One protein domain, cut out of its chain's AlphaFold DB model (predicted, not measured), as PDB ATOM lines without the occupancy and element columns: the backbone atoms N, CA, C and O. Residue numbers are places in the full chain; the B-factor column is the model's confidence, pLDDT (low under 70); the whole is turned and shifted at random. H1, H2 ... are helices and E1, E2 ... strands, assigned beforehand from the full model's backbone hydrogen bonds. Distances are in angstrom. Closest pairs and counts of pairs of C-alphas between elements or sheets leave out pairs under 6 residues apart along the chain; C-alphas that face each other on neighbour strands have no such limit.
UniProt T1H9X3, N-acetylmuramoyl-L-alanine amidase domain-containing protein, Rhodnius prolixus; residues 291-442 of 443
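What this domain is: This is residues 291 to 442 of the 443 residues of the protein "N-acetylmuramoyl-L-alanine amidase domain-containing protein" of Rhodnius prolixus (UniProt T1H9X3). A short pair of parallel strands, E1 and E4, and two long helices, H4 and H6, run roughly along the longest axis of this model, with H4 near E1 and the last residues of H6 packing on H4. H1 lies at one end of that axis and H5 at the other, while the helices H2 and H3 make a shoulder to one side and the small hairpin E2 and E3 lies nearer the middle. The printed part has 152 residues, with six named helices and four named strands in the order H1, E1, H2, H3, E2, E3, H4, E4, H5, H6; the E2 and E3 sheet is antiparallel. The class is mostly helix, and the whole is compact, with a radius of gyration of the C-alphas of 17.2 A and spans of 53 by 35 by 25 A.

Where its parts are: Begin at C-alpha 320, at (77.112, 1.045, -23.314), where E1, residues 320 to 323, starts; its neighbour E4 is residues 394 to 397. Next find H4, residues 373 to 389, 24.2 A long, and H6, residues 426 to 441, 23.1 A long, which ends at C-alpha 441 at (63.228, -4.912, -23.555). H5 is residues 413 to 419. E2 is residues 359 to 362 and E3 residues 365 to 368. H2, residues 334 to 345, is 18.1 A long, and H3 is residues 351 to 354. H1, residues 304 to 313, is 14.1 A long and starts at C-alpha 304 at (81.270, 1.865, -10.224).

How they stand to each other: Look first at E1 and E4, parallel at 23 degrees, where N 321 and O 394 are 2.9 A apart, within hydrogen-bond range. E1 and H4 are near each other, with 6 pairs of C-alphas within 10 A. H6 touches H4 with residues 437 to 441 alone, the same way at a shallow tilt of 26 degrees; their closest C-alphas, of Thr 380 and Val 441, are 5.6 A apart. H5 is close to H6 but not clearly touching: their closest C-alphas, of Tyr 416 and Lys 426, are 6.6 A apart. In the hairpin E2 and E3, N 360 and O 367 are 2.8 A apart, within hydrogen-bond range. H2 touches H3 with residues 340 to 344 alone, closest at the C-alphas of Arg 341 and Ala 353, 5.2 A apart. H1 touches no helix. In H1, H4, H5 and H6 every O i to N i+4 pair is within hydrogen-bond range, in H2 5 of 8; H3 is too short for such a pair, and its 1 O i to N i+3 pair is not within range.

The domain as a whole: The C-alphas farthest apart, of Lys 314 and Val 424, are 52.9 A apart. The printed part has no cut, and the link from E4 to H5, 15 residues, is long. The mean pLDDT of the printed part is 91.0, and no printed residue is under 70.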
ATOM      1  N   VAL A 291      83.078  -9.891  -7.144       73.06
ATOM      2  CA  VAL A 291      84.281  -9.351  -7.797       73.06
ATOM      3  C   VAL A 291      84.666  -7.955  -7.313       73.06
ATOM      4  O   VAL A 291      85.833  -7.586  -7.428       73.06
ATOM      5  N   LEU A 292      83.743  -7.200  -6.714       77.12
ATOM      6  CA  LEU A 292      84.055  -5.886  -6.145       77.12
ATOM      7  C   LEU A 292      84.614  -5.959  -4.715       77.12
ATOM      8  O   LEU A 292      85.363  -5.071  -4.313       77.12
ATOM      9  N   THR A 293      84.253  -6.983  -3.934       80.94
ATOM     10  CA  THR A 293      84.489  -7.000  -2.471       80.94
ATOM     11  C   THR A 293      84.915  -8.352  -1.883       80.94
ATOM     12  O   THR A 293      85.138  -8.453  -0.674       80.94
ATOM     13  N   GLY A 294      84.987  -9.401  -2.705       79.12
ATOM     14  CA  GLY A 294      85.147 -10.801  -2.303       79.12
ATOM     15  C   GLY A 294      83.865 -11.477  -1.795       79.12
ATOM     16  O   GLY A 294      83.901 -12.665  -1.478       79.12
ATOM     17  N   VAL A 295      82.740 -10.754  -1.679       83.06
ATOM     18  CA  VAL A 295      81.505 -11.247  -1.043       83.06
ATOM     19  C   VAL A 295      80.267 -10.801  -1.826       83.06
ATOM     20  O   VAL A 295      80.021  -9.606  -1.971       83.06
ATOM     21  N   VAL A 296      79.453 -11.756  -2.289       84.06
ATOM     22  CA  VAL A 296      78.178 -11.465  -2.973       84.06
ATOM     23  C   VAL A 296      77.258 -10.657  -2.048       84.06
ATOM     24  O   VAL A 296      77.074 -11.015  -0.887       84.06
ATOM     25  N   GLY A 297      76.679  -9.573  -2.566       85.44
ATOM     26  CA  GLY A 297      75.758  -8.681  -1.856       85.44
ATOM     27  C   GLY A 297      76.419  -7.594  -1.000       85.44
ATOM     28  O   GLY A 297      75.720  -6.708  -0.515       85.44
ATOM     29  N   LYS A 298      77.746  -7.599  -0.823       87.69
ATOM     30  CA  LYS A 298      78.447  -6.573  -0.036       87.69
ATOM     31  C   LYS A 298      78.722  -5.320  -0.878       87.69
ATOM     32  O   LYS A 298      79.446  -5.400  -1.867       87.69
ATOM     33  N   ASP A 299      78.196  -4.175  -0.435       87.31
ATOM     34  CA  ASP A 299      78.420  -2.855  -1.052       87.31
ATOM     35  C   ASP A 299      79.925  -2.490  -1.045       87.31
ATOM     36  O   ASP A 299      80.577  -2.614   0.000       87.31
ATOM     37  N   PRO A 300      80.508  -2.071  -2.187       84.81
ATOM     38  CA  PRO A 300      81.907  -1.646  -2.281       84.81
ATOM     39  C   PRO A 300      82.190  -0.251  -1.695       84.81
ATOM     40  O   PRO A 300      83.348   0.164  -1.672       84.81
ATOM     41  N   GLY A 301      81.170   0.489  -1.251       87.69
ATOM     42  CA  GLY A 301      81.288   1.842  -0.698       87.69
ATOM     43  C   GLY A 301      81.258   2.967  -1.739       87.69
ATOM     44  O   GLY A 301      81.405   4.132  -1.381       87.69
ATOM     45  N   TYR A 302      81.063   2.640  -3.019       84.75
ATOM     46  CA  TYR A 302      80.877   3.595  -4.117       84.75
ATOM     47  C   TYR A 302      79.996   2.977  -5.215       84.75
ATOM     48  O   TYR A 302      79.584   1.824  -5.108       84.75
ATOM     49  N   ASP A 303      79.672   3.733  -6.263       86.94
ATOM     50  CA  ASP A 303      78.962   3.216  -7.437       86.94
ATOM     51  C   ASP A 303      79.908   3.177  -8.655       86.94
ATOM     52  O   ASP A 303      80.271   4.238  -9.179       86.94
ATOM     53  N   PRO A 304      80.347   1.982  -9.102       86.56
ATOM     54  CA  PRO A 304      81.270   1.865 -10.224       86.56
ATOM     55  C   PRO A 304      80.682   2.331 -11.558       86.56
ATOM     56  O   PRO A 304      81.403   2.946 -12.343       86.56
ATOM     57  N   LEU A 305      79.400   2.062 -11.838       88.00
ATOM     58  CA  LEU A 305      78.791   2.440 -13.116       88.00
ATOM     59  C   LEU A 305      78.533   3.948 -13.180       88.00
ATOM     60  O   LEU A 305      78.883   4.570 -14.182       88.00
ATOM     61  N   ALA A 306      78.036   4.559 -12.100       88.19
ATOM     62  CA  ALA A 306      77.888   6.013 -12.027       88.19
ATOM     63  C   ALA A 306      79.239   6.730 -12.198       88.19
ATOM     64  O   ALA A 306      79.325   7.721 -12.922       88.19
ATOM     65  N   PHE A 307      80.313   6.203 -11.594       89.69
ATOM     66  CA  PHE A 307      81.666   6.733 -11.780       89.69
ATOM     67  C   PHE A 307      82.154   6.598 -13.232       89.69
ATOM     68  O   PHE A 307      82.659   7.567 -13.801       89.69
ATOM     69  N   MET A 308      81.982   5.422 -13.853       87.75
ATOM     70  CA  MET A 308      82.374   5.192 -15.251       87.75
ATOM     71  C   MET A 308      81.622   6.104 -16.225       87.75
ATOM     72  O   MET A 308      82.242   6.634 -17.144       87.75
ATOM     73  N   LEU A 309      80.323   6.326 -16.010       91.19
ATOM     74  CA  LEU A 309      79.515   7.254 -16.805       91.19
ATOM     75  C   LEU A 309      79.991   8.695 -16.622       91.19
ATOM     76  O   LEU A 309      80.348   9.351 -17.597       91.19
ATOM     77  N   ALA A 310      80.106   9.159 -15.374       90.00
ATOM     78  CA  ALA A 310      80.539  10.521 -15.074       90.00
ATOM     79  C   ALA A 310      81.922  10.848 -15.665       90.00
ATOM     80  O   ALA A 310      82.116  11.932 -16.212       90.00
ATOM     81  N   GLU A 311      82.889   9.931 -15.587       93.00
ATOM     82  CA  GLU A 311      84.222  10.150 -16.159       93.00
ATOM     83  C   GLU A 311      84.281   9.895 -17.677       93.00
ATOM     84  O   GLU A 311      85.027  10.585 -18.377       93.00
ATOM     85  N   GLY A 312      83.486   8.964 -18.210       90.62
ATOM     86  CA  GLY A 312      83.375   8.706 -19.647       90.62
ATOM     87  C   GLY A 312      82.768   9.891 -20.400       90.62
ATOM     88  O   GLY A 312      83.395  10.437 -21.311       90.62
ATOM     89  N   HIS A 313      81.600  10.361 -19.956       96.31
ATOM     90  CA  HIS A 313      80.874  11.470 -20.581       96.31
ATOM     91  C   HIS A 313      81.643  12.792 -20.519       96.31
ATOM     92  O   HIS A 313      81.711  13.496 -21.525       96.31
ATOM     93  N   LYS A 314      82.342  13.091 -19.409       94.31
ATOM     94  CA  LYS A 314      83.274  14.243 -19.313       94.31
ATOM     95  C   LYS A 314      84.365  14.245 -20.392       94.31
ATOM     96  O   LYS A 314      84.949  15.291 -20.659       94.31
ATOM     97  N   ARG A 315      84.675  13.083 -20.974       96.81
ATOM     98  CA  ARG A 315      85.696  12.885 -22.018       96.81
ATOM     99  C   ARG A 315      85.084  12.640 -23.403       96.81
ATOM    100  O   ARG A 315      85.815  12.292 -24.326       96.81
ATOM    101  N   GLY A 316      83.768  12.808 -23.558       93.50
ATOM    102  CA  GLY A 316      83.048  12.561 -24.812       93.50
ATOM    103  C   GLY A 316      82.959  11.082 -25.212       93.50
ATOM    104  O   GLY A 316      82.677  10.784 -26.371       93.50
ATOM    105  N   LEU A 317      83.218  10.155 -24.284       90.75
ATOM    106  CA  LEU A 317      83.089   8.717 -24.519       90.75
ATOM    107  C   LEU A 317      81.646   8.273 -24.292       90.75
ATOM    108  O   LEU A 317      81.034   8.673 -23.305       90.75
ATOM    109  N   ARG A 318      81.144   7.390 -25.160       91.62
ATOM    110  CA  ARG A 318      79.878   6.678 -24.953       91.62
ATOM    111  C   ARG A 318      80.114   5.402 -24.153       91.62
ATOM    112  O   ARG A 318      81.046   4.656 -24.452       91.62
ATOM    113  N   ILE A 319      79.262   5.137 -23.170       88.94
ATOM    114  CA  ILE A 319      79.333   3.978 -22.278       88.94
ATOM    115  C   ILE A 319      78.066   3.143 -22.464       88.94
ATOM    116  O   ILE A 319      76.984   3.524 -22.027       88.94
ATOM    117  N   HIS A 320      78.208   1.987 -23.107       93.00
ATOM    118  CA  HIS A 320      77.112   1.045 -23.314       93.00
ATOM    119  C   HIS A 320      77.157  -0.058 -22.247       93.00
ATOM    120  O   HIS A 320      78.234  -0.570 -21.926       93.00
ATOM    121  N   ALA A 321      76.001  -0.461 -21.720       89.06
ATOM    122  CA  ALA A 321      75.897  -1.598 -20.809       89.06
ATOM    123  C   ALA A 321      75.833  -2.921 -21.588       89.06
ATOM    124  O   ALA A 321      75.158  -3.030 -22.611       89.06
ATOM    125  N   TRP A 322      76.527  -3.942 -21.086       88.12
ATOM    126  CA  TRP A 322      76.556  -5.282 -21.670       88.12
ATOM    127  C   TRP A 322      75.952  -6.278 -20.685       88.12
ATOM    128  O   TRP A 322      76.389  -6.359 -19.535       88.12
ATOM    129  N   LEU A 323      74.926  -7.001 -21.128       88.44
ATOM    130  CA  LEU A 323      74.071  -7.830 -20.287       88.44
ATOM    131  C   LEU A 323      73.988  -9.249 -20.850       88.44
ATOM    132  O   LEU A 323      73.717  -9.456 -22.029       88.44
ATOM    133  N   ASN A 324      74.174 -10.228 -19.970       90.31
ATOM    134  CA  ASN A 324      73.839 -11.620 -20.230       90.31
ATOM    135  C   ASN A 324      72.517 -11.902 -19.501       90.31
ATOM    136  O   ASN A 324      72.528 -11.952 -18.269       90.31
ATOM    137  N   PRO A 325      71.379 -12.029 -20.206       91.62
ATOM    138  CA  PRO A 325      70.071 -12.026 -19.562       91.62
ATOM    139  C   PRO A 325      69.765 -13.333 -18.825       91.62
ATOM    140  O   PRO A 325      68.906 -13.343 -17.949       91.62
ATOM    141  N   TYR A 326      70.437 -14.439 -19.160       93.06
ATOM    142  CA  TYR A 326      70.126 -15.755 -18.593       93.06
ATOM    143  C   TYR A 326      71.151 -16.228 -17.563       93.06
ATOM    144  O   TYR A 326      70.815 -17.031 -16.699       93.06
ATOM    145  N   ARG A 327      72.406 -15.775 -17.615       90.69
ATOM    146  CA  ARG A 327      73.474 -16.300 -16.753       90.69
ATOM    147  C   ARG A 327      73.384 -15.774 -15.318       90.69
ATOM    148  O   ARG A 327      73.579 -14.590 -15.071       90.69
ATOM    149  N   VAL A 328      73.225 -16.687 -14.356       90.75
ATOM    150  CA  VAL A 328      73.262 -16.370 -12.915       90.75
ATOM    151  C   VAL A 328      74.648 -16.619 -12.318       90.75
ATOM    152  O   VAL A 328      75.102 -15.871 -11.455       90.75
ATOM    153  N   THR A 329      75.362 -17.646 -12.791       88.19
ATOM    154  CA  THR A 329      76.757 -17.911 -12.403       88.19
ATOM    155  C   THR A 329      77.616 -18.321 -13.594       88.19
ATOM    156  O   THR A 329      77.123 -18.559 -14.690       88.19
ATOM    157  N   SER A 330      78.923 -18.459 -13.365       83.56
ATOM    158  CA  SER A 330      79.850 -19.138 -14.286       83.56
ATOM    159  C   SER A 330      80.377 -20.470 -13.726       83.56
ATOM    160  O   SER A 330      81.325 -21.018 -14.276       83.56
ATOM    161  N   ASN A 331      79.825 -20.958 -12.606       85.62
ATOM    162  CA  ASN A 331      80.139 -22.268 -12.021       85.62
ATOM    163  C   ASN A 331      79.006 -22.758 -11.073       85.62
ATOM    164  O   ASN A 331      78.272 -21.928 -10.526       85.62
ATOM    165  N   THR A 332      78.900 -24.067 -10.818       89.25
ATOM    166  CA  THR A 332      77.954 -24.701  -9.869       89.25
ATOM    167  C   THR A 332      78.620 -25.268  -8.604       89.25
ATOM    168  O   THR A 332      78.059 -26.128  -7.926       89.25
ATOM    169  N   GLN A 333      79.826 -24.808  -8.251       89.19
ATOM    170  CA  GLN A 333      80.577 -25.333  -7.103       89.19
ATOM    171  C   GLN A 333      79.845 -25.069  -5.771       89.19
ATOM    172  O   GLN A 333      79.228 -24.007  -5.627       89.19
ATOM    173  N   PRO A 334      79.991 -25.944  -4.750       91.50
ATOM    174  CA  PRO A 334      79.341 -25.774  -3.446       91.50
ATOM    175  C   PRO A 334      79.560 -24.385  -2.831       91.50
ATOM    176  O   PRO A 334      78.602 -23.723  -2.448       91.50
ATOM    177  N   LYS A 335      80.797 -23.864  -2.881       83.56
ATOM    178  CA  LYS A 335      81.130 -22.514  -2.388       83.56
ATOM    179  C   LYS A 335      80.302 -21.391  -3.027       83.56
ATOM    180  O   LYS A 335      80.028 -20.387  -2.372       83.56
ATOM    181  N   THR A 336      79.924 -21.543  -4.299       86.12
ATOM    182  CA  THR A 336      79.110 -20.573  -5.039       86.12
ATOM    183  C   THR A 336      77.636 -20.744  -4.681       86.12
ATOM    184  O   THR A 336      76.982 -19.742  -4.412       86.12
ATOM    185  N   VAL A 337      77.134 -21.978  -4.554       92.31
ATOM    186  CA  VAL A 337      75.782 -22.249  -4.026       92.31
ATOM    187  C   VAL A 337      75.606 -21.642  -2.629       92.31
ATOM    188  O   VAL A 337      74.621 -20.947  -2.381       92.31
ATOM    189  N   ASP A 338      76.578 -21.829  -1.737       91.81
ATOM    190  CA  ASP A 338      76.539 -21.285  -0.378       91.81
ATOM    191  C   ASP A 338      76.613 -19.754  -0.366       91.81
ATOM    192  O   ASP A 338      75.922 -19.106   0.420       91.81
ATOM    193  N   ALA A 339      77.427 -19.152  -1.241       87.62
ATOM    194  CA  ALA A 339      77.498 -17.698  -1.380       87.62
ATOM    195  C   ALA A 339      76.163 -17.102  -1.849       87.62
ATOM    196  O   ALA A 339      75.722 -16.108  -1.279       87.62
ATOM    197  N   LEU A 340      75.497 -17.735  -2.818       91.12
ATOM    198  CA  LEU A 340      74.181 -17.313  -3.296       91.12
ATOM    199  C   LEU A 340      73.108 -17.502  -2.220       91.12
ATOM    200  O   LEU A 340      72.350 -16.575  -1.961       91.12
ATOM    201  N   ARG A 341      73.066 -18.647  -1.529       94.12
ATOM    202  CA  ARG A 341      72.098 -18.891  -0.441       94.12
ATOM    203  C   ARG A 341      72.256 -17.915   0.723       94.12
ATOM    204  O   ARG A 341      71.254 -17.439   1.247       94.12
ATOM    205  N   ARG A 342      73.492 -17.549   1.086       92.44
ATOM    206  CA  ARG A 342      73.755 -16.503   2.093       92.44
ATOM    207  C   ARG A 342      73.188 -15.135   1.710       92.44
ATOM    208  O   ARG A 342      72.981 -14.323   2.601       92.44
ATOM    209  N   THR A 343      72.884 -14.872   0.436       92.25
ATOM    210  CA  THR A 343      72.275 -13.587   0.063       92.25
ATOM    211  C   THR A 343      70.868 -13.382   0.631       92.25
ATOM    212  O   THR A 343      70.431 -12.242   0.687       92.25
ATOM    213  N   LEU A 344      70.188 -14.425   1.130       93.00
ATOM    214  CA  LEU A 344      68.903 -14.294   1.838       93.00
ATOM    215  C   LEU A 344      68.985 -13.437   3.116       93.00
ATOM    216  O   LEU A 344      67.958 -12.972   3.599       93.00
ATOM    217  N   SER A 345      70.183 -13.223   3.677       88.44
ATOM    218  CA  SER A 345      70.388 -12.344   4.837       88.44
ATOM    219  C   SER A 345      70.839 -10.922   4.472       88.44
ATOM    220  O   SER A 345      71.253 -10.176   5.357       88.44
ATOM    221  N   VAL A 346      70.821 -10.547   3.188       83.00
ATOM    222  CA  VAL A 346      71.117  -9.189   2.699       83.00
ATOM    223  C   VAL A 346      70.099  -8.777   1.633       83.00
ATOM    224  O   VAL A 346      69.421  -9.621   1.052       83.00
ATOM    225  N   SER A 347      69.985  -7.473   1.377       83.75
ATOM    226  CA  SER A 347      69.059  -6.929   0.382       83.75
ATOM    227  C   SER A 347      69.809  -6.125  -0.691       83.75
ATOM    228  O   SER A 347      70.636  -5.288  -0.317       83.75
ATOM    229  N   PRO A 348      69.530  -6.343  -1.990       87.12
ATOM    230  CA  PRO A 348      68.690  -7.419  -2.526       87.12
ATOM    231  C   PRO A 348      69.372  -8.795  -2.440       87.12
ATOM    232  O   PRO A 348      70.598  -8.909  -2.463       87.12
ATOM    233  N   SER A 349      68.568  -9.855  -2.362       91.31
ATOM    234  CA  SER A 349      69.054 -11.238  -2.427       91.31
ATOM    235  C   SER A 349      69.211 -11.705  -3.882       91.31
ATOM    236  O   SER A 349      68.606 -11.163  -4.801       91.31
ATOM    237  N   SER A 350      70.016 -12.742  -4.117       93.69
ATOM    238  CA  SER A 350      70.182 -13.339  -5.444       93.69
ATOM    239  C   SER A 350      68.903 -14.027  -5.918       93.69
ATOM    240  O   SER A 350      68.307 -14.810  -5.176       93.69
ATOM    241  N   VAL A 351      68.568 -13.851  -7.201       94.62
ATOM    242  CA  VAL A 351      67.485 -14.583  -7.880       94.62
ATOM    243  C   VAL A 351      67.610 -16.108  -7.737       94.62
ATOM    244  O   VAL A 351      66.598 -16.785  -7.623       94.62
ATOM    245  N   TYR A 352      68.829 -16.655  -7.620       95.19
ATOM    246  CA  TYR A 352      69.045 -18.083  -7.336       95.19
ATOM    247  C   TYR A 352      68.449 -18.532  -5.994       95.19
ATOM    248  O   TYR A 352      67.996 -19.665  -5.858       95.19
ATOM    249  N   ALA A 353      68.518 -17.664  -4.985       94.69
ATOM    250  CA  ALA A 353      68.075 -17.969  -3.632       94.69
ATOM    251  C   ALA A 353      66.599 -17.615  -3.407       94.69
ATOM    252  O   ALA A 353      65.946 -18.278  -2.606       94.69
ATOM    253  N   LEU A 354      66.088 -16.602  -4.117       94.69
ATOM    254  CA  LEU A 354      64.679 -16.200  -4.092       94.69
ATOM    255  C   LEU A 354      63.788 -17.119  -4.940       94.69
ATOM    256  O   LEU A 354      62.705 -17.482  -4.494       94.69
ATOM    257  N   HIS A 355      64.262 -17.502  -6.129       96.31
ATOM    258  CA  HIS A 355      63.499 -18.226  -7.148       96.31
ATOM    259  C   HIS A 355      64.253 -19.462  -7.672       96.31
ATOM    260  O   HIS A 355      64.599 -19.527  -8.859       96.31
ATOM    261  N   PRO A 356      64.555 -20.466  -6.825       95.62
ATOM    262  CA  PRO A 356      65.223 -21.695  -7.264       95.62
ATOM    263  C   PRO A 356      64.457 -22.433  -8.379       95.62
ATOM    264  O   PRO A 356      65.070 -23.113  -9.200       95.62
ATOM    265  N   GLU A 357      63.135 -22.271  -8.460       95.25
ATOM    266  CA  GLU A 357      62.265 -22.816  -9.506       95.25
ATOM    267  C   GLU A 357      62.504 -22.203 -10.899       95.25
ATOM    268  O   GLU A 357      62.240 -22.857 -11.916       95.25
ATOM    269  N   TRP A 358      63.078 -20.997 -10.972       96.44
ATOM    270  CA  TRP A 358      63.484 -20.349 -12.227       96.44
ATOM    271  C   TRP A 358      64.841 -20.836 -12.747       96.44
ATOM    272  O   TRP A 358      65.198 -20.539 -13.887       96.44
ATOM    273  N   ILE A 359      65.608 -21.574 -11.939       96.12
ATOM    274  CA  ILE A 359      66.997 -21.925 -12.244       96.12
ATOM    275  C   ILE A 359      67.101 -23.274 -12.964       96.12
ATOM    276  O   ILE A 359      66.527 -24.281 -12.545       96.12
ATOM    277  N   ARG A 360      67.917 -23.321 -14.018       94.44
ATOM    278  CA  ARG A 360      68.423 -24.547 -14.653       94.44
ATOM    279  C   ARG A 360      69.940 -24.623 -14.525       94.44
ATOM    280  O   ARG A 360      70.615 -23.633 -14.241       94.44
ATOM    281  N   THR A 361      70.479 -25.817 -14.752       93.19
ATOM    282  CA  THR A 361      71.925 -26.029 -14.876       93.19
ATOM    283  C   THR A 361      72.271 -26.259 -16.339       93.19
ATOM    284  O   THR A 361      71.721 -27.155 -16.970       93.19
ATOM    285  N   ALA A 362      73.189 -25.450 -16.858       87.75
ATOM    286  CA  ALA A 362      73.699 -25.527 -18.216       87.75
ATOM    287  C   ALA A 362      75.198 -25.846 -18.168       87.75
ATOM    288  O   ALA A 362      76.010 -24.996 -17.803       87.75
ATOM    289  N   SER A 363      75.575 -27.077 -18.502       87.69
ATOM    290  CA  SER A 363      76.925 -27.617 -18.292       87.69
ATOM    291  C   SER A 363      77.406 -27.419 -16.849       87.69
ATOM    292  O   SER A 363      77.014 -28.169 -15.959       87.69
ATOM    293  N   ASP A 364      78.245 -26.411 -16.612       87.56
ATOM    294  CA  ASP A 364      78.860 -26.102 -15.330       87.56
ATOM    295  C   ASP A 364      78.276 -24.863 -14.641       87.56
ATOM    296  O   ASP A 364      78.812 -24.475 -13.610       87.56
ATOM    297  N   ARG A 365      77.208 -24.231 -15.152       89.31
ATOM    298  CA  ARG A 365      76.688 -22.954 -14.619       89.31
ATOM    299  C   ARG A 365      75.181 -22.928 -14.360       89.31
ATOM    300  O   ARG A 365      74.430 -23.680 -14.975       89.31
ATOM    301  N   PHE A 366      74.744 -22.024 -13.482       93.75
ATOM    302  CA  PHE A 366      73.325 -21.739 -13.262       93.75
ATOM    303  C   PHE A 366      72.824 -20.673 -14.238       93.75
ATOM    304  O   PHE A 366      73.463 -19.631 -14.417       93.75
ATOM    305  N   VAL A 367      71.663 -20.935 -14.837       94.12
ATOM    306  CA  VAL A 367      70.968 -20.028 -15.758       94.12
ATOM    307  C   VAL A 367      69.494 -19.898 -15.381       94.12
ATOM    308  O   VAL A 367      68.919 -20.819 -14.806       94.12
ATOM    309  N   LEU A 368      68.888 -18.765 -15.712       95.44
ATOM    310  CA  LEU A 368      67.447 -18.548 -15.676       95.44
ATOM    311  C   LEU A 368      66.766 -19.279 -16.842       95.44
ATOM    312  O   LEU A 368      67.349 -19.415 -17.917       95.44
ATOM    313  N   ASP A 369      65.529 -19.722 -16.632       95.38
ATOM    314  CA  ASP A 369      64.673 -20.333 -17.652       95.38
ATOM    315  C   ASP A 369      63.720 -19.291 -18.267       95.38
ATOM    316  O   ASP A 369      62.656 -19.021 -17.700       95.38
ATOM    317  N   PRO A 370      64.044 -18.690 -19.428       95.12
ATOM    318  CA  PRO A 370      63.181 -17.694 -20.058       95.12
ATOM    319  C   PRO A 370      61.896 -18.301 -20.635       95.12
ATOM    320  O   PRO A 370      61.083 -17.556 -21.179       95.12
ATOM    321  N   GLY A 371      61.674 -19.618 -20.524       94.88
ATOM    322  CA  GLY A 371      60.371 -20.234 -20.770       94.88
ATOM    323  C   GLY A 371      59.286 -19.750 -19.807       94.88
ATOM    324  O   GLY A 371      58.114 -19.707 -20.178       94.88
ATOM    325  N   ILE A 372      59.685 -19.307 -18.615       96.00
ATOM    326  CA  ILE A 372      58.812 -18.732 -17.591       96.00
ATOM    327  C   ILE A 372      58.616 -17.233 -17.883       96.00
ATOM    328  O   ILE A 372      59.577 -16.493 -18.098       96.00
ATOM    329  N   SER A 373      57.367 -16.762 -17.896       95.00
ATOM    330  CA  SER A 373      57.013 -15.353 -18.153       95.00
ATOM    331  C   SER A 373      57.628 -14.386 -17.141       95.00
ATOM    332  O   SER A 373      58.142 -13.332 -17.504       95.00
ATOM    333  N   GLU A 374      57.610 -14.782 -15.877       96.44
ATOM    334  CA  GLU A 374      58.066 -14.035 -14.714       96.44
ATOM    335  C   GLU A 374      59.587 -13.835 -14.744       96.44
ATOM    336  O   GLU A 374      60.070 -12.764 -14.385       96.44
ATOM    337  N   VAL A 375      60.334 -14.803 -15.290       97.00
ATOM    338  CA  VAL A 375      61.770 -14.664 -15.575       97.00
ATOM    339  C   VAL A 375      62.017 -13.568 -16.608       97.00
ATOM    340  O   VAL A 375      62.862 -12.703 -16.388       97.00
ATOM    341  N   ARG A 376      61.276 -13.567 -17.728       96.69
ATOM    342  CA  ARG A 376      61.435 -12.535 -18.770       96.69
ATOM    343  C   ARG A 376      61.066 -11.148 -18.240       96.69
ATOM    344  O   ARG A 376      61.811 -10.193 -18.463       96.69
ATOM    345  N   GLN A 377      59.990 -11.052 -17.456       96.88
ATOM    346  CA  GLN A 377      59.605  -9.811 -16.785       96.88
ATOM    347  C   GLN A 377      60.669  -9.341 -15.784       96.88
ATOM    348  O   GLN A 377      60.980  -8.156 -15.747       96.88
ATOM    349  N   TRP A 378      61.268 -10.241 -14.999       96.38
ATOM    350  CA  TRP A 378      62.333  -9.888 -14.058       96.38
ATOM    351  C   TRP A 378      63.590  -9.373 -14.775       96.38
ATOM    352  O   TRP A 378      64.129  -8.340 -14.382       96.38
ATOM    353  N   ILE A 379      64.005 -10.016 -15.874       95.75
ATOM    354  CA  ILE A 379      65.114  -9.537 -16.722       95.75
ATOM    355  C   ILE A 379      64.792  -8.145 -17.288       95.75
ATOM    356  O   ILE A 379      65.637  -7.251 -17.252       95.75
ATOM    357  N   THR A 380      63.561  -7.942 -17.762       95.50
ATOM    358  CA  THR A 380      63.093  -6.642 -18.269       95.50
ATOM    359  C   THR A 380      63.118  -5.579 -17.171       95.50
ATOM    360  O   THR A 380      63.619  -4.483 -17.394       95.50
ATOM    361  N   ASN A 381      62.697  -5.908 -15.948       94.44
ATOM    362  CA  ASN A 381      62.756  -4.990 -14.809       94.44
ATOM    363  C   ASN A 381      64.201  -4.610 -14.435       94.44
ATOM    364  O   ASN A 381      64.443  -3.460 -14.077       94.44
ATOM    365  N   VAL A 382      65.169  -5.529 -14.560       93.38
ATOM    366  CA  VAL A 382      66.606  -5.238 -14.379       93.38
ATOM    367  C   VAL A 382      67.124  -4.277 -15.458       93.38
ATOM    368  O   VAL A 382      67.890  -3.366 -15.147       93.38
ATOM    369  N   VAL A 383      66.694  -4.438 -16.714       93.56
ATOM    370  CA  VAL A 383      67.009  -3.495 -17.804       93.56
ATOM    371  C   VAL A 383      66.410  -2.115 -17.531       93.56
ATOM    372  O   VAL A 383      67.126  -1.118 -17.611       93.56
ATOM    373  N   VAL A 384      65.128  -2.062 -17.164       91.31
ATOM    374  CA  VAL A 384      64.395  -0.827 -16.850       91.31
ATOM    375  C   VAL A 384      65.020  -0.099 -15.656       91.31
ATOM    376  O   VAL A 384      65.211   1.113 -15.709       91.31
ATOM    377  N   GLU A 385      65.403  -0.816 -14.597       92.12
ATOM    378  CA  GLU A 385      66.146  -0.235 -13.474       92.12
ATOM    379  C   GLU A 385      67.475   0.374 -13.941       92.12
ATOM    380  O   GLU A 385      67.802   1.499 -13.561       92.12
ATOM    381  N   LEU A 386      68.225  -0.342 -14.786       92.12
ATOM    382  CA  LEU A 386      69.515   0.121 -15.286       92.12
ATOM    383  C   LEU A 386      69.367   1.429 -16.074       92.12
ATOM    384  O   LEU A 386      70.071   2.384 -15.760       92.12
ATOM    385  N   ILE A 387      68.449   1.513 -17.043       92.00
ATOM    386  CA  ILE A 387      68.275   2.733 -17.860       92.00
ATOM    387  C   ILE A 387      67.669   3.908 -17.080       92.00
ATOM    388  O   ILE A 387      67.975   5.058 -17.382       92.00
ATOM    389  N   ASN A 388      66.849   3.641 -16.057       91.56
ATOM    390  CA  ASN A 388      66.277   4.691 -15.209       91.56
ATOM    391  C   ASN A 388      67.309   5.277 -14.232       91.56
ATOM    392  O   ASN A 388      67.278   6.473 -13.949       91.56
ATOM    393  N   ASN A 389      68.221   4.445 -13.717       91.06
ATOM    394  CA  ASN A 389      69.233   4.861 -12.743       91.06
ATOM    395  C   ASN A 389      70.535   5.358 -13.398       91.06
ATOM    396  O   ASN A 389      71.294   6.096 -12.767       91.06
ATOM    397  N   TYR A 390      70.812   4.958 -14.642       93.88
ATOM    398  CA  TYR A 390      72.082   5.206 -15.318       93.88
ATOM    399  C   TYR A 390      71.886   5.672 -16.763       93.88
ATOM    400  O   TYR A 390      71.305   4.971 -17.586       93.88
ATOM    401  N   ALA A 391      72.479   6.820 -17.100       93.12
ATOM    402  CA  ALA A 391      72.448   7.418 -18.438       93.12
ATOM    403  C   ALA A 391      73.359   6.687 -19.453       93.12
ATOM    404  O   ALA A 391      74.236   7.297 -20.058       93.12
ATOM    405  N   VAL A 392      73.211   5.371 -19.604       94.69
ATOM    406  CA  VAL A 392      73.995   4.577 -20.562       94.69
ATOM    407  C   VAL A 392      73.633   4.926 -22.008       94.69
ATOM    408  O   VAL A 392      72.469   5.110 -22.350       94.69
ATOM    409  N   ASP A 393      74.637   4.968 -22.881       95.75
ATOM    410  CA  ASP A 393      74.490   5.326 -24.300       95.75
ATOM    411  C   ASP A 393      73.893   4.194 -25.163       95.75
ATOM    412  O   ASP A 393      73.625   4.375 -26.352       95.75
ATOM    413  N   GLY A 394      73.692   3.014 -24.574       91.62
ATOM    414  CA  GLY A 394      73.036   1.880 -25.209       91.62
ATOM    415  C   GLY A 394      73.146   0.598 -24.390       91.62
ATOM    416  O   GLY A 394      73.913   0.512 -23.427       91.62
ATOM    417  N   ILE A 395      72.389  -0.417 -24.802       90.94
ATOM    418  CA  ILE A 395      72.406  -1.760 -24.219       90.94
ATOM    419  C   ILE A 395      72.773  -2.782 -25.293       90.94
ATOM    420  O   ILE A 395      72.280  -2.735 -26.417       90.94
ATOM    421  N   HIS A 396      73.629  -3.728 -24.919       91.00
ATOM    422  CA  HIS A 396      73.970  -4.900 -25.713       91.00
ATOM    423  C   HIS A 396      73.619  -6.161 -24.934       91.00
ATOM    424  O   HIS A 396      74.113  -6.365 -23.823       91.00
ATOM    425  N   PHE A 397      72.800  -7.021 -25.532       88.56
ATOM    426  CA  PHE A 397      72.576  -8.374 -25.039       88.56
ATOM    427  C   PHE A 397      73.569  -9.336 -25.689       88.56
ATOM    428  O   PHE A 397      73.802  -9.283 -26.897       88.56
ATOM    429  N   ASP A 398      74.115 -10.237 -24.884       83.56
ATOM    430  CA  ASP A 398      74.879 -11.405 -25.318       83.56
ATOM    431  C   ASP A 398      74.295 -12.667 -24.674       83.56
ATOM    432  O   ASP A 398      73.547 -12.571 -23.701       83.56
ATOM    433  N   ASP A 399      74.622 -13.851 -25.196       84.50
ATOM    434  CA  ASP A 399      74.272 -15.135 -24.569       84.50
ATOM    435  C   ASP A 399      72.759 -15.389 -24.366       84.50
ATOM    436  O   ASP A 399      72.353 -16.253 -23.586       84.50
ATOM    437  N   TYR A 400      71.901 -14.672 -25.096       87.31
ATOM    438  CA  TYR A 400      70.437 -14.744 -25.009       87.31
ATOM    439  C   TYR A 400      69.843 -15.981 -25.713       87.31
ATOM    440  O   TYR A 400      68.795 -15.925 -26.357       87.31
ATOM    441  N   PHE A 401      70.490 -17.138 -25.558       88.19
ATOM    442  CA  PHE A 401      70.073 -18.426 -26.112       88.19
ATOM    443  C   PHE A 401      70.105 -19.554 -25.068       88.19
ATOM    444  O   PHE A 401      70.759 -19.480 -24.028       88.19
ATOM    445  N   TYR A 402      69.377 -20.635 -25.351       88.62
ATOM    446  CA  TYR A 402      69.272 -21.793 -24.462       88.62
ATOM    447  C   TYR A 402      70.548 -22.641 -24.532       88.62
ATOM    448  O   TYR A 402      70.750 -23.408 -25.474       88.62
ATOM    449  N   TYR A 403      71.397 -22.523 -23.511       79.19
ATOM    450  CA  TYR A 403      72.617 -23.314 -23.365       79.19
ATOM    451  C   TYR A 403      72.318 -24.783 -23.021       79.19
ATOM    452  O   TYR A 403      72.117 -25.136 -21.862       79.19
ATOM    453  N   GLU A 404      72.336 -25.659 -24.025       83.12
ATOM    454  CA  GLU A 404      72.101 -27.096 -23.866       83.12
ATOM    455  C   GLU A 404      73.126 -27.928 -24.651       83.12
ATOM    456  O   GLU A 404      73.470 -27.606 -25.787       83.12
ATOM    457  N   THR A 405      73.583 -29.040 -24.070       80.50
ATOM    458  CA  THR A 405      74.423 -30.039 -24.754       80.50
ATOM    459  C   THR A 405      73.854 -31.449 -24.551       80.50
ATOM    460  O   THR A 405      73.056 -31.663 -23.637       80.50
ATOM    461  N   PRO A 406      74.261 -32.464 -25.340       82.69
ATOM    462  CA  PRO A 406      73.845 -33.847 -25.095       82.69
ATOM    463  C   PRO A 406      74.195 -34.359 -23.688       82.69
ATOM    464  O   PRO A 406      73.428 -35.135 -23.127       82.69
ATOM    465  N   ALA A 407      75.313 -33.895 -23.117       84.50
ATOM    466  CA  ALA A 407      75.783 -34.255 -21.776       84.50
ATOM    467  C   ALA A 407      75.194 -33.383 -20.649       84.50
ATOM    468  O   ALA A 407      75.302 -33.737 -19.478       84.50
ATOM    469  N   SER A 408      74.573 -32.248 -20.980       86.75
ATOM    470  CA  SER A 408      73.909 -31.366 -20.020       86.75
ATOM    471  C   SER A 408      72.655 -30.769 -20.651       86.75
ATOM    472  O   SER A 408      72.691 -29.751 -21.347       86.75
ATOM    473  N   ARG A 409      71.543 -31.478 -20.431       91.19
ATOM    474  CA  ARG A 409      70.195 -31.052 -20.810       91.19
ATOM    475  C   ARG A 409      69.667 -30.030 -19.813       91.19
ATOM    476  O   ARG A 409      69.880 -30.195 -18.616       91.19
ATOM    477  N   LEU A 410      68.932 -29.030 -20.301       89.94
ATOM    478  CA  LEU A 410      68.366 -27.970 -19.456       89.94
ATOM    479  C   LEU A 410      67.208 -28.453 -18.572       89.94
ATOM    480  O   LEU A 410      66.893 -27.788 -17.593       89.94
ATOM    481  N   GLN A 411      66.597 -29.602 -18.891       91.81
ATOM    482  CA  GLN A 411      65.483 -30.215 -18.141       91.81
ATOM    483  C   GLN A 411      64.212 -29.338 -18.063       91.81
ATOM    484  O   GLN A 411      63.385 -29.479 -17.167       91.81
ATOM    485  N   ASP A 412      64.013 -28.477 -19.059       93.38
ATOM    486  CA  ASP A 412      62.861 -27.579 -19.221       93.38
ATOM    487  C   ASP A 412      61.586 -28.274 -19.750       93.38
ATOM    488  O   ASP A 412      60.600 -27.612 -20.061       93.38
ATOM    489  N   ASP A 413      61.554 -29.607 -19.851       93.88
ATOM    490  CA  ASP A 413      60.412 -30.353 -20.408       93.88
ATOM    491  C   ASP A 413      59.109 -30.159 -19.615       93.88
ATOM    492  O   ASP A 413      58.020 -30.228 -20.185       93.88
ATOM    493  N   ALA A 414      59.204 -29.913 -18.305       93.00
ATOM    494  CA  ALA A 414      58.047 -29.568 -17.478       93.00
ATOM    495  C   ALA A 414      57.505 -28.168 -17.813       93.00
ATOM    496  O   ALA A 414      56.300 -28.010 -17.991       93.00
ATOM    497  N   ILE A 415      58.398 -27.188 -17.984       94.81
ATOM    498  CA  ILE A 415      58.048 -25.813 -18.362       94.81
ATOM    499  C   ILE A 415      57.469 -25.786 -19.777       94.81
ATOM    500  O   ILE A 415      56.447 -25.147 -19.999       94.81
ATOM    501  N   TYR A 416      58.024 -26.560 -20.713       95.94
ATOM    502  CA  TYR A 416      57.455 -26.703 -22.053       95.94
ATOM    503  C   TYR A 416      56.039 -27.303 -22.032       95.94
ATOM    504  O   TYR A 416      55.158 -26.804 -22.724       95.94
ATOM    505  N   ARG A 417      55.764 -28.320 -21.200       94.75
ATOM    506  CA  ARG A 417      54.392 -28.850 -21.048       94.75
ATOM    507  C   ARG A 417      53.410 -27.828 -20.467       94.75
ATOM    508  O   ARG A 417      52.232 -27.879 -20.801       94.75
ATOM    509  N   GLN A 418      53.879 -26.929 -19.604       93.75
ATOM    510  CA  GLN A 418      53.044 -25.928 -18.939       93.75
ATOM    511  C   GLN A 418      52.809 -24.678 -19.808       93.75
ATOM    512  O   GLN A 418      51.669 -24.242 -19.956       93.75
ATOM    513  N   TYR A 419      53.868 -24.134 -20.413       92.44
ATOM    514  CA  TYR A 419      53.892 -22.833 -21.099       92.44
ATOM    515  C   TYR A 419      54.121 -22.927 -22.620       92.44
ATOM    516  O   TYR A 419      54.162 -21.904 -23.299       92.44
ATOM    517  N   GLY A 420      54.298 -24.130 -23.176       91.62
ATOM    518  CA  GLY A 420      54.559 -24.372 -24.602       91.62
ATOM    519  C   GLY A 420      53.324 -24.554 -25.481       91.62
ATOM    520  O   GLY A 420      53.457 -24.955 -26.636       91.62
ATOM    521  N   GLN A 421      52.124 -24.286 -24.959       90.44
ATOM    522  CA  GLN A 421      50.884 -24.401 -25.728       90.44
ATOM    523  C   GLN A 421      50.942 -23.511 -26.983       90.44
ATOM    524  O   GLN A 421      51.391 -22.370 -26.925       90.44
ATOM    525  N   GLY A 422      50.516 -24.054 -28.126       90.94
ATOM    526  CA  GLY A 422      50.648 -23.404 -29.439       90.94
ATOM    527  C   GLY A 422      51.920 -23.767 -30.218       90.94
ATOM    528  O   GLY A 422      51.967 -23.523 -31.421       90.94
ATOM    529  N   PHE A 423      52.910 -24.420 -29.597       95.50
ATOM    530  CA  PHE A 423      54.114 -24.907 -30.278       95.50
ATOM    531  C   PHE A 423      54.138 -26.438 -30.330       95.50
ATOM    532  O   PHE A 423      53.978 -27.111 -29.319       95.50
ATOM    533  N   VAL A 424      54.373 -26.999 -31.521       92.88
ATOM    534  CA  VAL A 424      54.544 -28.456 -31.709       92.88
ATOM    535  C   VAL A 424      55.976 -28.893 -31.370       92.88
ATOM    536  O   VAL A 424      56.203 -30.007 -30.898       92.88
ATOM    537  N   VAL A 425      56.955 -28.007 -31.578       95.44
ATOM    538  CA  VAL A 425      58.387 -28.280 -31.412       95.44
ATOM    539  C   VAL A 425      58.958 -27.419 -30.282       95.44
ATOM    540  O   VAL A 425      58.953 -26.191 -30.365       95.44
ATOM    541  N   LYS A 426      59.544 -28.051 -29.250       94.12
ATOM    542  CA  LYS A 426      60.140 -27.349 -28.090       94.12
ATOM    543  C   LYS A 426      61.187 -26.307 -28.495       94.12
ATOM    544  O   LYS A 426      61.274 -25.246 -27.886       94.12
ATOM    545  N   GLY A 427      61.967 -26.586 -29.539       94.12
ATOM    546  CA  GLY A 427      62.951 -25.642 -30.073       94.12
ATOM    547  C   GLY A 427      62.335 -24.339 -30.591       94.12
ATOM    548  O   GLY A 427      62.981 -23.298 -30.508       94.12
ATOM    549  N   ASP A 428      61.104 -24.375 -31.098       96.31
ATOM    550  CA  ASP A 428      60.413 -23.209 -31.659       96.31
ATOM    551  C   ASP A 428      59.844 -22.346 -30.532       96.31
ATOM    552  O   ASP A 428      60.076 -21.139 -30.510       96.31
ATOM    553  N   TRP A 429      59.237 -22.988 -29.528       97.06
ATOM    554  CA  TRP A 429      58.846 -22.350 -28.267       97.06
ATOM    555  C   TRP A 429      60.029 -21.641 -27.593       97.06
ATOM    556  O   TRP A 429      59.929 -20.463 -27.253       97.06
ATOM    557  N   ARG A 430      61.187 -22.313 -27.472       96.06
ATOM    558  CA  ARG A 430      62.418 -21.708 -26.935       96.06
ATOM    559  C   ARG A 430      62.820 -20.439 -27.701       96.06
ATOM    560  O   ARG A 430      63.076 -19.418 -27.068       96.06
ATOM    561  N   ARG A 431      62.833 -20.474 -29.042       95.31
ATOM    562  CA  ARG A 431      63.145 -19.290 -29.873       95.31
ATOM    563  C   ARG A 431      62.116 -18.173 -29.688       95.31
ATOM    564  O   ARG A 431      62.507 -17.014 -29.593       95.31
ATOM    565  N   ASN A 432      60.834 -18.512 -29.562       96.50
ATOM    566  CA  ASN A 432      59.778 -17.544 -29.280       96.50
ATOM    567  C   ASN A 432      59.946 -16.871 -27.907       96.50
ATOM    568  O   ASN A 432      59.754 -15.672 -27.789       96.50
ATOM    569  N   ASN A 433      60.367 -17.602 -26.873       97.00
ATOM    570  CA  ASN A 433      60.636 -17.012 -25.556       97.00
ATOM    571  C   ASN A 433      61.806 -16.020 -25.579       97.00
ATOM    572  O   ASN A 433      61.763 -15.004 -24.887       97.00
ATOM    573  N   THR A 434      62.835 -16.295 -26.385       95.25
ATOM    574  CA  THR A 434      63.907 -15.330 -26.656       95.25
ATOM    575  C   THR A 434      63.367 -14.105 -27.396       95.25
ATOM    576  O   THR A 434      63.638 -12.992 -26.959       95.25
ATOM    577  N   LEU A 435      62.568 -14.288 -28.457       95.06
ATOM    578  CA  LEU A 435      61.934 -13.185 -29.194       95.06
ATOM    579  C   LEU A 435      61.093 -12.293 -28.268       95.06
ATOM    580  O   LEU A 435      61.336 -11.094 -28.217       95.06
ATOM    581  N   LEU A 436      60.195 -12.885 -27.474       95.75
ATOM    582  CA  LEU A 436      59.352 -12.166 -26.516       95.75
ATOM    583  C   LEU A 436      60.169 -11.364 -25.497       95.75
ATOM    584  O   LEU A 436      59.751 -10.276 -25.120       95.75
ATOM    585  N   LEU A 437      61.325 -11.869 -25.044       95.38
ATOM    586  CA  LEU A 437      62.206 -11.081 -24.180       95.38
ATOM    587  C   LEU A 437      62.797  -9.880 -24.932       95.38
ATOM    588  O   LEU A 437      62.813  -8.784 -24.386       95.38
ATOM    589  N   ILE A 438      63.286 -10.077 -26.162       94.06
ATOM    590  CA  ILE A 438      63.855  -8.985 -26.966       94.06
ATOM    591  C   ILE A 438      62.792  -7.920 -27.267       94.06
ATOM    592  O   ILE A 438      63.081  -6.735 -27.137       94.06
ATOM    593  N   GLU A 439      61.559  -8.319 -27.586       94.19
ATOM    594  CA  GLU A 439      60.419  -7.405 -27.731       94.19
ATOM    595  C   GLU A 439      60.141  -6.643 -26.425       94.19
ATOM    596  O   GLU A 439      60.056  -5.419 -26.446       94.19
ATOM    597  N   GLN A 440      60.083  -7.336 -25.280       93.31
ATOM    598  CA  GLN A 440      59.828  -6.730 -23.964       93.31
ATOM    599  C   GLN A 440      60.877  -5.700 -23.527       93.31
ATOM    600  O   GLN A 440      60.511  -4.742 -22.857       93.31
ATOM    601  N   VAL A 441      62.153  -5.872 -23.892       89.62
ATOM    602  CA  VAL A 441      63.228  -4.912 -23.555       89.62
ATOM    603  C   VAL A 441      63.458  -3.836 -24.620       89.62
ATOM    604  O   VAL A 441      64.311  -2.973 -24.427       89.62
ATOM    605  N   SER A 442      62.741  -3.900 -25.748       84.94
ATOM    606  CA  SER A 442      62.822  -2.920 -26.845       84.94
ATOM    607  C   SER A 442      61.639  -1.942 -26.881       84.94
ATOM    608  O   SER A 442      61.599  -1.089 -27.769       84.94
TER     609      SER A 442